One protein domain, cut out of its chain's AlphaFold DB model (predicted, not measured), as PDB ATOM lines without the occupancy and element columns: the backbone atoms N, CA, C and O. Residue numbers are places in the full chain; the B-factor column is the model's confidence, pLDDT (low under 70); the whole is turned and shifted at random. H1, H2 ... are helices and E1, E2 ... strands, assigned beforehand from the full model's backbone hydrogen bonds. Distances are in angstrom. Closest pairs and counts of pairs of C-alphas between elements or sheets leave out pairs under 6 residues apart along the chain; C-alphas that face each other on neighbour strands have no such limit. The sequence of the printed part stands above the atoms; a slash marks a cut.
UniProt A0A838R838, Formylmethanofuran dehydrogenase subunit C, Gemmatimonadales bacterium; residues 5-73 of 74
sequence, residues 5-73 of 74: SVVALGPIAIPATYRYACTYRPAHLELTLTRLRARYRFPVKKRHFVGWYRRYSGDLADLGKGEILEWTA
ATOM      1  N   SER A   5      -2.853   9.623 -27.122       91.69
ATOM      2  CA  SER A   5      -2.173  10.493 -28.079       91.69
ATOM      3  C   SER A   5      -0.684  10.169 -28.066       91.69
ATOM      4  O   SER A   5      -0.043  10.215 -27.015       91.69
ATOM      5  N   VAL A   6      -0.124   9.858 -29.231       94.38
ATOM      6  CA  VAL A   6       1.324   9.759 -29.433       94.38
ATOM      7  C   VAL A   6       1.793  11.060 -30.065       94.38
ATOM      8  O   VAL A   6       1.320  11.438 -31.133       94.38
ATOM      9  N   VAL A   7       2.718  11.759 -29.411       96.12
ATOM     10  CA  VAL A   7       3.229  13.049 -29.889       96.12
ATOM     11  C   VAL A   7       4.666  12.885 -30.353       96.12
ATOM     12  O   VAL A   7       5.559  12.622 -29.549       96.12
ATOM     13  N   ALA A   8       4.894  13.092 -31.644       96.50
ATOM     14  CA  ALA A   8       6.217  13.120 -32.240       96.50
ATOM     15  C   ALA A   8       6.681  14.572 -32.416       96.50
ATOM     16  O   ALA A   8       6.093  15.348 -33.162       96.50
ATOM     17  N   LEU A   9       7.765  14.950 -31.732       95.19
ATOM     18  CA  LEU A   9       8.366  16.295 -31.809       95.19
ATOM     19  C   LEU A   9       9.316  16.467 -33.016       95.19
ATOM     20  O   LEU A   9      10.122  17.400 -33.057       95.19
ATOM     21  N   GLY A  10       9.236  15.543 -33.974       92.12
ATOM     22  CA  GLY A  10      10.005  15.459 -35.210       92.12
ATOM     23  C   GLY A  10       9.315  14.505 -36.198       92.12
ATOM     24  O   GLY A  10       8.277  13.939 -35.846       92.12
ATOM     25  N   PRO A  11       9.869  14.335 -37.411       92.19
ATOM     26  CA  PRO A  11       9.262  13.508 -38.451       92.19
ATOM     27  C   PRO A  11       9.228  12.032 -38.050       92.19
ATOM     28  O   PRO A  11      10.170  11.535 -37.426       92.19
ATOM     29  N   ILE A  12       8.163  11.331 -38.438       95.38
ATOM     30  CA  ILE A  12       7.993   9.894 -38.185       95.38
ATOM     31  C   ILE A  12       7.370   9.181 -39.386       95.38
ATOM     32  O   ILE A  12       6.613   9.765 -40.158       95.38
ATOM     33  N   ALA A  13       7.643   7.884 -39.521       96.12
ATOM     34  CA  ALA A  13       6.895   7.034 -40.440       96.12
ATOM     35  C   ALA A  13       5.524   6.712 -39.827       96.12
ATOM     36  O   ALA A  13       5.439   6.056 -38.788       96.12
ATOM     37  N   ILE A  14       4.452   7.192 -40.456       94.25
ATOM     38  CA  ILE A  14       3.085   6.957 -39.984       94.25
ATOM     39  C   ILE A  14       2.651   5.531 -40.356       94.25
ATOM     40  O   ILE A  14       2.741   5.168 -41.532       94.25
ATOM     41  N   PRO A  15       2.153   4.718 -39.403       91.88
ATOM     42  CA  PRO A  15       1.644   3.388 -39.718       91.88
ATOM     43  C   PRO A  15       0.476   3.436 -40.708       91.88
ATOM     44  O   PRO A  15      -0.376   4.323 -40.646       91.88
ATOM     45  N   ALA A  16       0.375   2.425 -41.573       90.81
ATOM     46  CA  ALA A  16      -0.655   2.353 -42.612       90.81
ATOM     47  C   ALA A  16      -2.096   2.266 -42.071       90.81
ATOM     48  O   ALA A  16      -3.040   2.467 -42.836       90.81
ATOM     49  N   THR A  17      -2.287   1.988 -40.779       90.25
ATOM     50  CA  THR A  17      -3.599   1.968 -40.111       90.25
ATOM     51  C   THR A  17      -4.027   3.327 -39.552       90.25
ATOM     52  O   THR A  17      -5.130   3.451 -39.022       90.25
ATOM     53  N   TYR A  18      -3.187   4.356 -39.692       92.12
ATOM     54  CA  TYR A  18      -3.515   5.736 -39.356       92.12
ATOM     55  C   TYR A  18      -3.792   6.537 -40.633       92.12
ATOM     56  O   TYR A  18      -3.216   6.303 -41.701       92.12
ATOM     57  N   ARG A  19      -4.722   7.486 -40.544       92.12
ATOM     58  CA  ARG A  19      -5.122   8.357 -41.655       92.12
ATOM     59  C   ARG A  19      -5.009   9.806 -41.240       92.12
ATOM     60  O   ARG A  19      -5.400  10.160 -40.131       92.12
ATOM     61  N   TYR A  20      -4.483  10.636 -42.135       94.75
ATOM     62  CA  TYR A  20      -4.423  12.075 -41.914       94.75
ATOM     63  C   TYR A  20      -5.835  12.632 -41.691       94.75
ATOM     64  O   TYR A  20      -6.747  12.339 -42.462       94.75
ATOM     65  N   ALA A  21      -5.996  13.416 -40.630       94.50
ATOM     66  CA  ALA A  21      -7.256  14.039 -40.252       94.50
ATOM     67  C   ALA A  21      -7.216  15.555 -40.480       94.50
ATOM     68  O   ALA A  21      -8.097  16.103 -41.135       94.50
ATOM     69  N   CYS A  22      -6.208  16.241 -39.940       96.31
ATOM     70  CA  CYS A  22      -6.052  17.690 -40.077       96.31
ATOM     71  C   CYS A  22      -4.662  18.156 -39.635       96.31
ATOM     72  O   CYS A  22      -3.904  17.402 -39.030       96.31
ATOM     73  N   THR A  23      -4.349  19.425 -39.890       97.62
ATOM     74  CA  THR A  23      -3.196  20.117 -39.304       97.62
ATOM     75  C   THR A  23      -3.718  21.238 -38.419       97.62
ATOM     76  O   THR A  23      -4.518  22.056 -38.867       97.62
ATOM     77  N   TYR A  24      -3.329  21.252 -37.144       96.31
ATOM     78  CA  TYR A  24      -3.845  22.215 -36.167       96.31
ATOM     79  C   TYR A  24      -2.863  22.447 -35.012       96.31
ATOM     80  O   TYR A  24      -1.802  21.826 -34.948       96.31
ATOM     81  N   ARG A  25      -3.212  23.354 -34.095       94.88
ATOM     82  CA  ARG A  25      -2.481  23.603 -32.843       94.88
ATOM     83  C   ARG A  25      -3.266  22.996 -31.670       94.88
ATOM     84  O   ARG A  25      -4.270  23.578 -31.261       94.88
ATOM     85  N   PRO A  26      -2.865  21.830 -31.129       93.56
ATOM     86  CA  PRO A  26      -3.621  21.161 -30.077       93.56
ATOM     87  C   PRO A  26      -3.480  21.892 -28.733       93.56
ATOM     88  O   PRO A  26      -2.434  21.823 -28.092       93.56
ATOM     89  N   ALA A  27      -4.544  22.549 -28.257       92.44
ATOM     90  CA  ALA A  27      -4.517  23.291 -26.987       92.44
ATOM     91  C   ALA A  27      -4.144  22.410 -25.773       92.44
ATOM     92  O   ALA A  27      -3.410  22.829 -24.879       92.44
ATOM     93  N   HIS A  28      -4.582  21.147 -25.766       92.88
ATOM     94  CA  HIS A  28      -4.245  20.190 -24.705       92.88
ATOM     95  C   HIS A  28      -2.741  19.855 -24.650       92.88
ATOM     96  O   HIS A  28      -2.217  19.480 -23.595       92.88
ATOM     97  N   LEU A  29      -2.033  19.985 -25.777       94.50
ATOM     98  CA  LEU A  29      -0.613  19.679 -25.855       94.50
ATOM     99  C   LEU A  29       0.218  20.772 -25.184       94.50
ATOM    100  O   LEU A  29       1.170  20.459 -24.478       94.50
ATOM    101  N   GLU A  30      -0.179  22.038 -25.315       93.19
ATOM    102  CA  GLU A  30       0.483  23.155 -24.635       93.19
ATOM    103  C   GLU A  30       0.489  22.970 -23.108       93.19
ATOM    104  O   GLU A  30       1.537  23.088 -22.464       93.19
ATOM    105  N   LEU A  31      -0.656  22.581 -22.536       94.38
ATOM    106  CA  LEU A  31      -0.789  22.271 -21.109       94.38
ATOM    107  C   LEU A  31       0.103  21.086 -20.701       94.38
ATOM    108  O   LEU A  31       0.842  21.161 -19.715       94.38
ATOM    109  N   THR A  32       0.079  20.009 -21.490       95.25
ATOM    110  CA  THR A  32       0.875  18.798 -21.236       95.25
ATOM    111  C   THR A  32       2.378  19.088 -21.276       95.25
ATOM    112  O   THR A  32       3.098  18.758 -20.333       95.25
ATOM    113  N   LEU A  33       2.863  19.762 -22.324       95.56
ATOM    114  CA  LEU A  33       4.276  20.115 -22.480       95.56
ATOM    115  C   LEU A  33       4.743  21.090 -21.395       95.56
ATOM    116  O   LEU A  33       5.870  20.971 -20.913       95.56
ATOM    117  N   THR A  34       3.881  22.017 -20.968       95.50
ATOM    118  CA  THR A  34       4.179  22.936 -19.858       95.50
ATOM    119  C   THR A  34       4.429  22.157 -18.574       95.50
ATOM    120  O   THR A  34       5.454  22.367 -17.919       95.50
ATOM    121  N   ARG A  35       3.550  21.201 -18.246       96.00
ATOM    122  CA  ARG A  35       3.713  20.337 -17.069       96.00
ATOM    123  C   ARG A  35       4.963  19.468 -17.171       96.00
ATOM    124  O   ARG A  35       5.707  19.376 -16.196       96.00
ATOM    125  N   LEU A  36       5.225  18.871 -18.337       96.38
ATOM    126  CA  LEU A  36       6.420  18.052 -18.566       96.38
ATOM    127  C   LEU A  36       7.712  18.855 -18.383       96.38
ATOM    128  O   LEU A  36       8.636  18.405 -17.702       96.38
ATOM    129  N   ARG A  37       7.759  20.078 -18.924       96.00
ATOM    130  CA  ARG A  37       8.897  20.985 -18.760       96.00
ATOM    131  C   ARG A  37       9.088  21.388 -17.299       96.00
ATOM    132  O   ARG A  37      10.198  21.295 -16.789       96.00
ATOM    133  N   ALA A  38       8.020  21.827 -16.635       96.62
ATOM    134  CA  ALA A  38       8.092  22.361 -15.277       96.62
ATOM    135  C   ALA A  38       8.411  21.282 -14.233       96.62
ATOM    136  O   ALA A  38       9.253  21.493 -13.365       96.62
ATOM    137  N   ARG A  39       7.756  20.117 -14.315       97.75
ATOM    138  CA  ARG A  39       7.874  19.065 -13.295       97.75
ATOM    139  C   ARG A  39       9.050  18.125 -13.533       97.75
ATOM    140  O   ARG A  39       9.636  17.659 -12.562       97.75
ATOM    141  N   TYR A  40       9.381  17.846 -14.791       96.62
ATOM    142  CA  TYR A  40      10.335  16.791 -15.148       96.62
ATOM    143  C   TYR A  40      11.540  17.301 -15.943       96.62
ATOM    144  O   TYR A  40      12.353  16.495 -16.381       96.62
ATOM    145  N   ARG A  41      11.668  18.623 -16.153       95.25
ATOM    146  CA  ARG A  41      12.733  19.239 -16.974       95.25
ATOM    147  C   ARG A  41      12.843  18.612 -18.369       95.25
ATOM    148  O   ARG A  41      13.918  18.578 -18.963       95.25
ATOM    149  N   PHE A  42      11.722  18.115 -18.892       95.19
ATOM    150  CA  PHE A  42      11.685  17.457 -20.190       95.19
ATOM    151  C   PHE A  42      12.137  18.444 -21.289       95.19
ATOM    152  O   PHE A  42      11.689  19.598 -21.268       95.19
ATOM    153  N   PRO A  43      13.009  18.045 -22.240       93.94
ATOM    154  CA  PRO A  43      13.733  18.960 -23.133       93.94
ATOM    155  C   PRO A  43      12.880  19.469 -24.311       93.94
ATOM    156  O   PRO A  43      13.230  19.344 -25.487       93.94
ATOM    157  N   VAL A  44      11.734  20.079 -24.012       94.00
ATOM    158  CA  VAL A  44      10.863  20.709 -25.011       94.00
ATOM    159  C   VAL A  44      11.320  22.129 -25.331       94.00
ATOM    160  O   VAL A  44      11.549  22.958 -24.451       94.00
ATOM    161  N   LYS A  45      11.431  22.429 -26.627       94.38
ATOM    162  CA  LYS A  45      11.842  23.734 -27.158       94.38
ATOM    163  C   LYS A  45      10.619  24.623 -27.387       94.38
ATOM    164  O   LYS A  45       9.535  24.108 -27.644       94.38
ATOM    165  N   LYS A  46      10.799  25.954 -27.401       92.38
ATOM    166  CA  LYS A  46       9.717  26.928 -27.689       92.38
ATOM    167  C   LYS A  46       8.909  26.565 -28.946       92.38
ATOM    168  O   LYS A  46       7.686  26.627 -28.911       92.38
ATOM    169  N   ARG A  47       9.570  26.082 -30.006       93.19
ATOM    170  CA  ARG A  47       8.925  25.639 -31.259       93.19
ATOM    171  C   ARG A  47       7.867  24.537 -31.083       93.19
ATOM    172  O   ARG A  47       6.978  24.432 -31.916       93.19
ATOM    173  N   HIS A  48       7.951  23.718 -30.033       94.56
ATOM    174  CA  HIS A  48       6.973  22.656 -29.772       94.56
ATOM    175  C   HIS A  48       5.671  23.208 -29.161       94.56
ATOM    176  O   HIS A  48       4.630  22.578 -29.295       94.56
ATOM    177  N   PHE A  49       5.713  24.389 -28.531       92.75
ATOM    178  CA  PHE A  49       4.538  25.059 -27.953       92.75
ATOM    179  C   PHE A  49       3.771  25.886 -28.993       92.75
ATOM    180  O   PHE A  49       2.551  25.979 -28.949       92.75
ATOM    181  N   VAL A  50       4.493  26.491 -29.940       90.19
ATOM    182  CA  VAL A  50       3.909  27.386 -30.957       90.19
ATOM    183  C   VAL A  50       3.746  26.735 -32.333       90.19
ATOM    184  O   VAL A  50       3.193  27.358 -33.233       90.19
ATOM    185  N   GLY A  51       4.243  25.507 -32.506       91.69
ATOM    186  CA  GLY A  51       4.219  24.780 -33.774       91.69
ATOM    187  C   GLY A  51       2.868  24.147 -34.104       91.69
ATOM    188  O   GLY A  51       1.997  24.009 -33.241       91.69
ATOM    189  N   TRP A  52       2.724  23.744 -35.364       95.88
ATOM    190  CA  TRP A  52       1.568  23.013 -35.873       95.88
ATOM    191  C   TRP A  52       1.805  21.509 -35.771       95.88
ATOM    192  O   TRP A  52       2.946  21.047 -35.742       95.88
ATOM    193  N   TYR A  53       0.720  20.745 -35.713       97.38
ATOM    194  CA  TYR A  53       0.769  19.293 -35.655       97.38
ATOM    195  C   TYR A  53      -0.157  18.695 -36.703       97.38
ATOM    196  O   TYR A  53      -1.347  19.021 -36.744       97.38
ATOM    197  N   ARG A  54       0.389  17.794 -37.523       97.38
ATOM    198  CA  ARG A  54      -0.405  16.910 -38.375       97.38
ATOM    199  C   ARG A  54      -0.993  15.827 -37.493       97.38
ATOM    200  O   ARG A  54      -0.268  15.095 -36.820       97.38
ATOM    201  N   ARG A  55      -2.315  15.757 -37.480       96.44
ATOM    202  CA  ARG A  55      -3.080  14.763 -36.749       96.44
ATOM    203  C   ARG A  55      -3.392  13.602 -37.662       96.44
ATOM    204  O   ARG A  55      -3.985  13.794 -38.724       96.44
ATOM    205  N   TYR A  56      -3.071  12.407 -37.200       94.75
ATOM    206  CA  TYR A  56      -3.491  11.169 -37.824       94.75
ATOM    207  C   TYR A  56      -4.382  10.403 -36.853       94.75
ATOM    208  O   TYR A  56      -4.010  10.207 -35.697       94.75
ATOM    209  N   SER A  57      -5.550   9.979 -37.319       91.56
ATOM    210  CA  SER A  57      -6.499   9.178 -36.547       91.56
ATOM    211  C   SER A  57      -6.339   7.703 -36.900       91.56
ATOM    212  O   SER A  57      -6.204   7.350 -38.071       91.56
ATOM    213  N   GLY A  58      -6.369   6.852 -35.883       87.56
ATOM    214  CA  GLY A  58      -6.267   5.396 -35.972       87.56
ATOM    215  C   GLY A  58      -6.649   4.801 -34.615       87.56
ATOM    216  O   GLY A  58      -7.298   5.448 -33.811       87.56
ATOM    217  N   ASP A  59      -6.314   3.580 -34.252       80.94
ATOM    218  CA  ASP A  59      -5.855   2.502 -35.101       80.94
ATOM    219  C   ASP A  59      -7.069   1.914 -35.832       80.94
ATOM    220  O   ASP A  59      -8.044   1.546 -35.179       80.94
ATOM    221  N   LEU A  60      -7.040   1.854 -37.166       61.78
ATOM    222  CA  LEU A  60      -8.087   1.182 -37.949       61.78
ATOM    223  C   LEU A  60      -8.125  -0.342 -37.706       61.78
ATOM    224  O   LEU A  60      -9.068  -0.992 -38.150       61.78
ATOM    225  N   ALA A  61      -7.136  -0.910 -37.000       59.16
ATOM    226  CA  ALA A  61      -7.167  -2.288 -36.501       59.16
ATOM    227  C   ALA A  61      -7.964  -2.454 -35.186       59.16
ATOM    228  O   ALA A  61      -8.200  -3.574 -34.739       59.16
ATOM    229  N   ASP A  62      -8.393  -1.353 -34.563       60.28
ATOM    230  CA  ASP A  62      -9.168  -1.319 -33.321       60.28
ATOM    231  C   ASP A  62     -10.289  -0.258 -33.428       60.28
ATOM    232  O   ASP A  62     -10.539   0.289 -34.495       60.28
ATOM    233  N   LEU A  63     -10.992   0.066 -32.335       61.59
ATOM    234  CA  LEU A  63     -12.105   1.046 -32.277       61.59
ATOM    235  C   LEU A  63     -11.815   2.480 -32.817       61.59
ATOM    236  O   LEU A  63     -12.671   3.352 -32.651       61.59
ATOM    237  N   GLY A  64     -10.641   2.761 -33.404       62.78
ATOM    238  CA  GLY A  64     -10.333   4.017 -34.100       62.78
ATOM    239  C   GLY A  64     -10.193   5.244 -33.194       62.78
ATOM    240  O   GLY A  64     -10.566   6.347 -33.590       62.78
ATOM    241  N   LYS A  65      -9.733   5.067 -31.946       74.00
ATOM    242  CA  LYS A  65      -9.721   6.129 -30.911       74.00
ATOM    243  C   LYS A  65      -8.330   6.620 -30.488       74.00
ATOM    244  O   LYS A  65      -8.224   7.331 -29.488       74.00
ATOM    245  N   GLY A  66      -7.283   6.209 -31.189       88.56
ATOM    246  CA  GLY A  66      -5.921   6.709 -31.037       88.56
ATOM    247  C   GLY A  66      -5.640   7.882 -31.972       88.56
ATOM    248  O   GLY A  66      -6.230   8.009 -33.047       88.56
ATOM    249  N   GLU A  67      -4.710   8.742 -31.572       93.19
ATOM    250  CA  GLU A  67      -4.186   9.779 -32.453       93.19
ATOM    251  C   GLU A  67      -2.663   9.850 -32.413       93.19
ATOM    252  O   GLU A  67      -2.029   9.622 -31.380       93.19
ATOM    253  N   ILE A  68      -2.085  10.203 -33.555       95.56
ATOM    254  CA  ILE A  68      -0.681  10.566 -33.693       95.56
ATOM    255  C   ILE A  68      -0.620  12.047 -34.058       95.56
ATOM    256  O   ILE A  68      -1.289  12.488 -34.993       95.56
ATOM    257  N   LEU A  69       0.183  12.806 -33.318       96.94
ATOM    258  CA  LEU A  69       0.458  14.219 -33.548       96.94
ATOM    259  C   LEU A  69       1.919  14.368 -33.967       96.94
ATOM    260  O   LEU A  69       2.821  14.287 -33.135       96.94
ATOM    261  N   GLU A  70       2.153  14.588 -35.254       97.50
ATOM    262  CA  GLU A  70       3.481  14.848 -35.815       97.50
ATOM    263  C   GLU A  70       3.725  16.356 -35.876       97.50
ATOM    264  O   GLU A  70       2.969  17.083 -36.524       97.50
ATOM    265  N   TRP A  71       4.775  16.837 -35.210       97.25
ATOM    266  CA  TRP A  71       5.177  18.237 -35.295       97.25
ATOM    267  C   TRP A  71       5.546  18.601 -36.734       97.25
ATOM    268  O   TRP A  71       6.366  17.942 -37.368       97.25
ATOM    269  N   THR A  72       4.991  19.708 -37.218       94.31
ATOM    270  CA  THR A  72       5.349  20.308 -38.498       94.31
ATOM    271  C   THR A  72       5.610  21.802 -38.328       94.31
ATOM    272  O   THR A  72       4.983  22.495 -37.522       94.31
ATOM    273  N   ALA A  73       6.545  22.323 -39.121       84.56
ATOM    274  CA  ALA A  73       6.721  23.765 -39.263       84.56
ATOM    275  C   ALA A  73       5.567  24.406 -40.064       84.56
ATOM    276  O   ALA A  73       5.441  25.632 -40.042       84.56
TER     277      ALA A  73
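Overview. This is residues 5 to 73 of the 74 residues of the protein "Formylmethanofuran dehydrogenase subunit C" of Gemmatimonadales bacterium (UniProt A0A838R838). A strongly twisted sheet of four strands forms one part of this elongated domain, and two helices, H1 and H2, are gathered at one end of it, with H1 reaching out beyond the sheet and making much of the long axis. At the opposite end lies the loop of the hairpin E3 and E4, residues 59 to 65, while residues 9 to 18 run from one edge strand of the sheet to the other. The printed part has 69 residues, with two named helices and four named strands in the order E1, E2, H1, H2, E3, E4. The sheet is mixed, in the order E1, E4, E3, E2, and the class is mixed, helices and strands. The whole is compact, with a radius of gyration of the C-alphas of 12.6 A, and the C-alphas span 36 by 23 by 20 A.

Along the chain. E1, residues 5 to 8, begins with C-alpha 5 at (-2.173, 10.493, -28.079). E2 holds residues 19 to 24 and is 15.0 A long from first to last C-alpha. H1, residues 27 to 40, is 20.1 A long and ends with C-alpha 40 at (10.335, 16.791, -15.148). H2 is short, residues 46 to 50. E3, residues 52 to 58, measures 19.3 A, and E4, residues 66 to 72, measures 19.2 A and ends with C-alpha 72 at (5.349, 20.308, -38.498).

Arrangement. The edge strand E1 is parallel to E4 at 24 degrees, with N 8 and O 69 within hydrogen-bond range at 2.8 A. E4 and E3 form an antiparallel hairpin at 155 degrees, with N 66 and O 58 at 2.7 A and N 56 and O 68 at 2.8 A. E3 and the other edge strand, E2, are antiparallel at 153 degrees, with N 21 and O 55 at 2.8 A. H2 is on the sheet only just, with 5 pairs of C-alphas within 10 A, and only grazes it with residues 47 to 48. H1 is only just not on the sheet, with 4 such pairs, and is apart from E1, E3 and E4. H1 only just touches H2, with 3 pairs of C-alphas within 8 A and with residues 29 to 33 alone; their closest C-alphas, those of Glu 30 and Phe 49, are 5.6 A apart. In H2 every O i to N i+4 pair is within hydrogen-bond range, and in H1 9 of 10 are.

Size, cuts and confidence. The two C-alphas farthest apart, those of Ala 38 and Ala 61, are 35.9 A apart. The printed part has no cut. The links E2 to H1, H1 to H2 and H2 to E3 are tight, those from E1 to E2 and E3 to E4 are short, and none is long. The mean pLDDT of the printed part is 91.3, and residues 60 to 64, in the link from E3 to E4, are under 70.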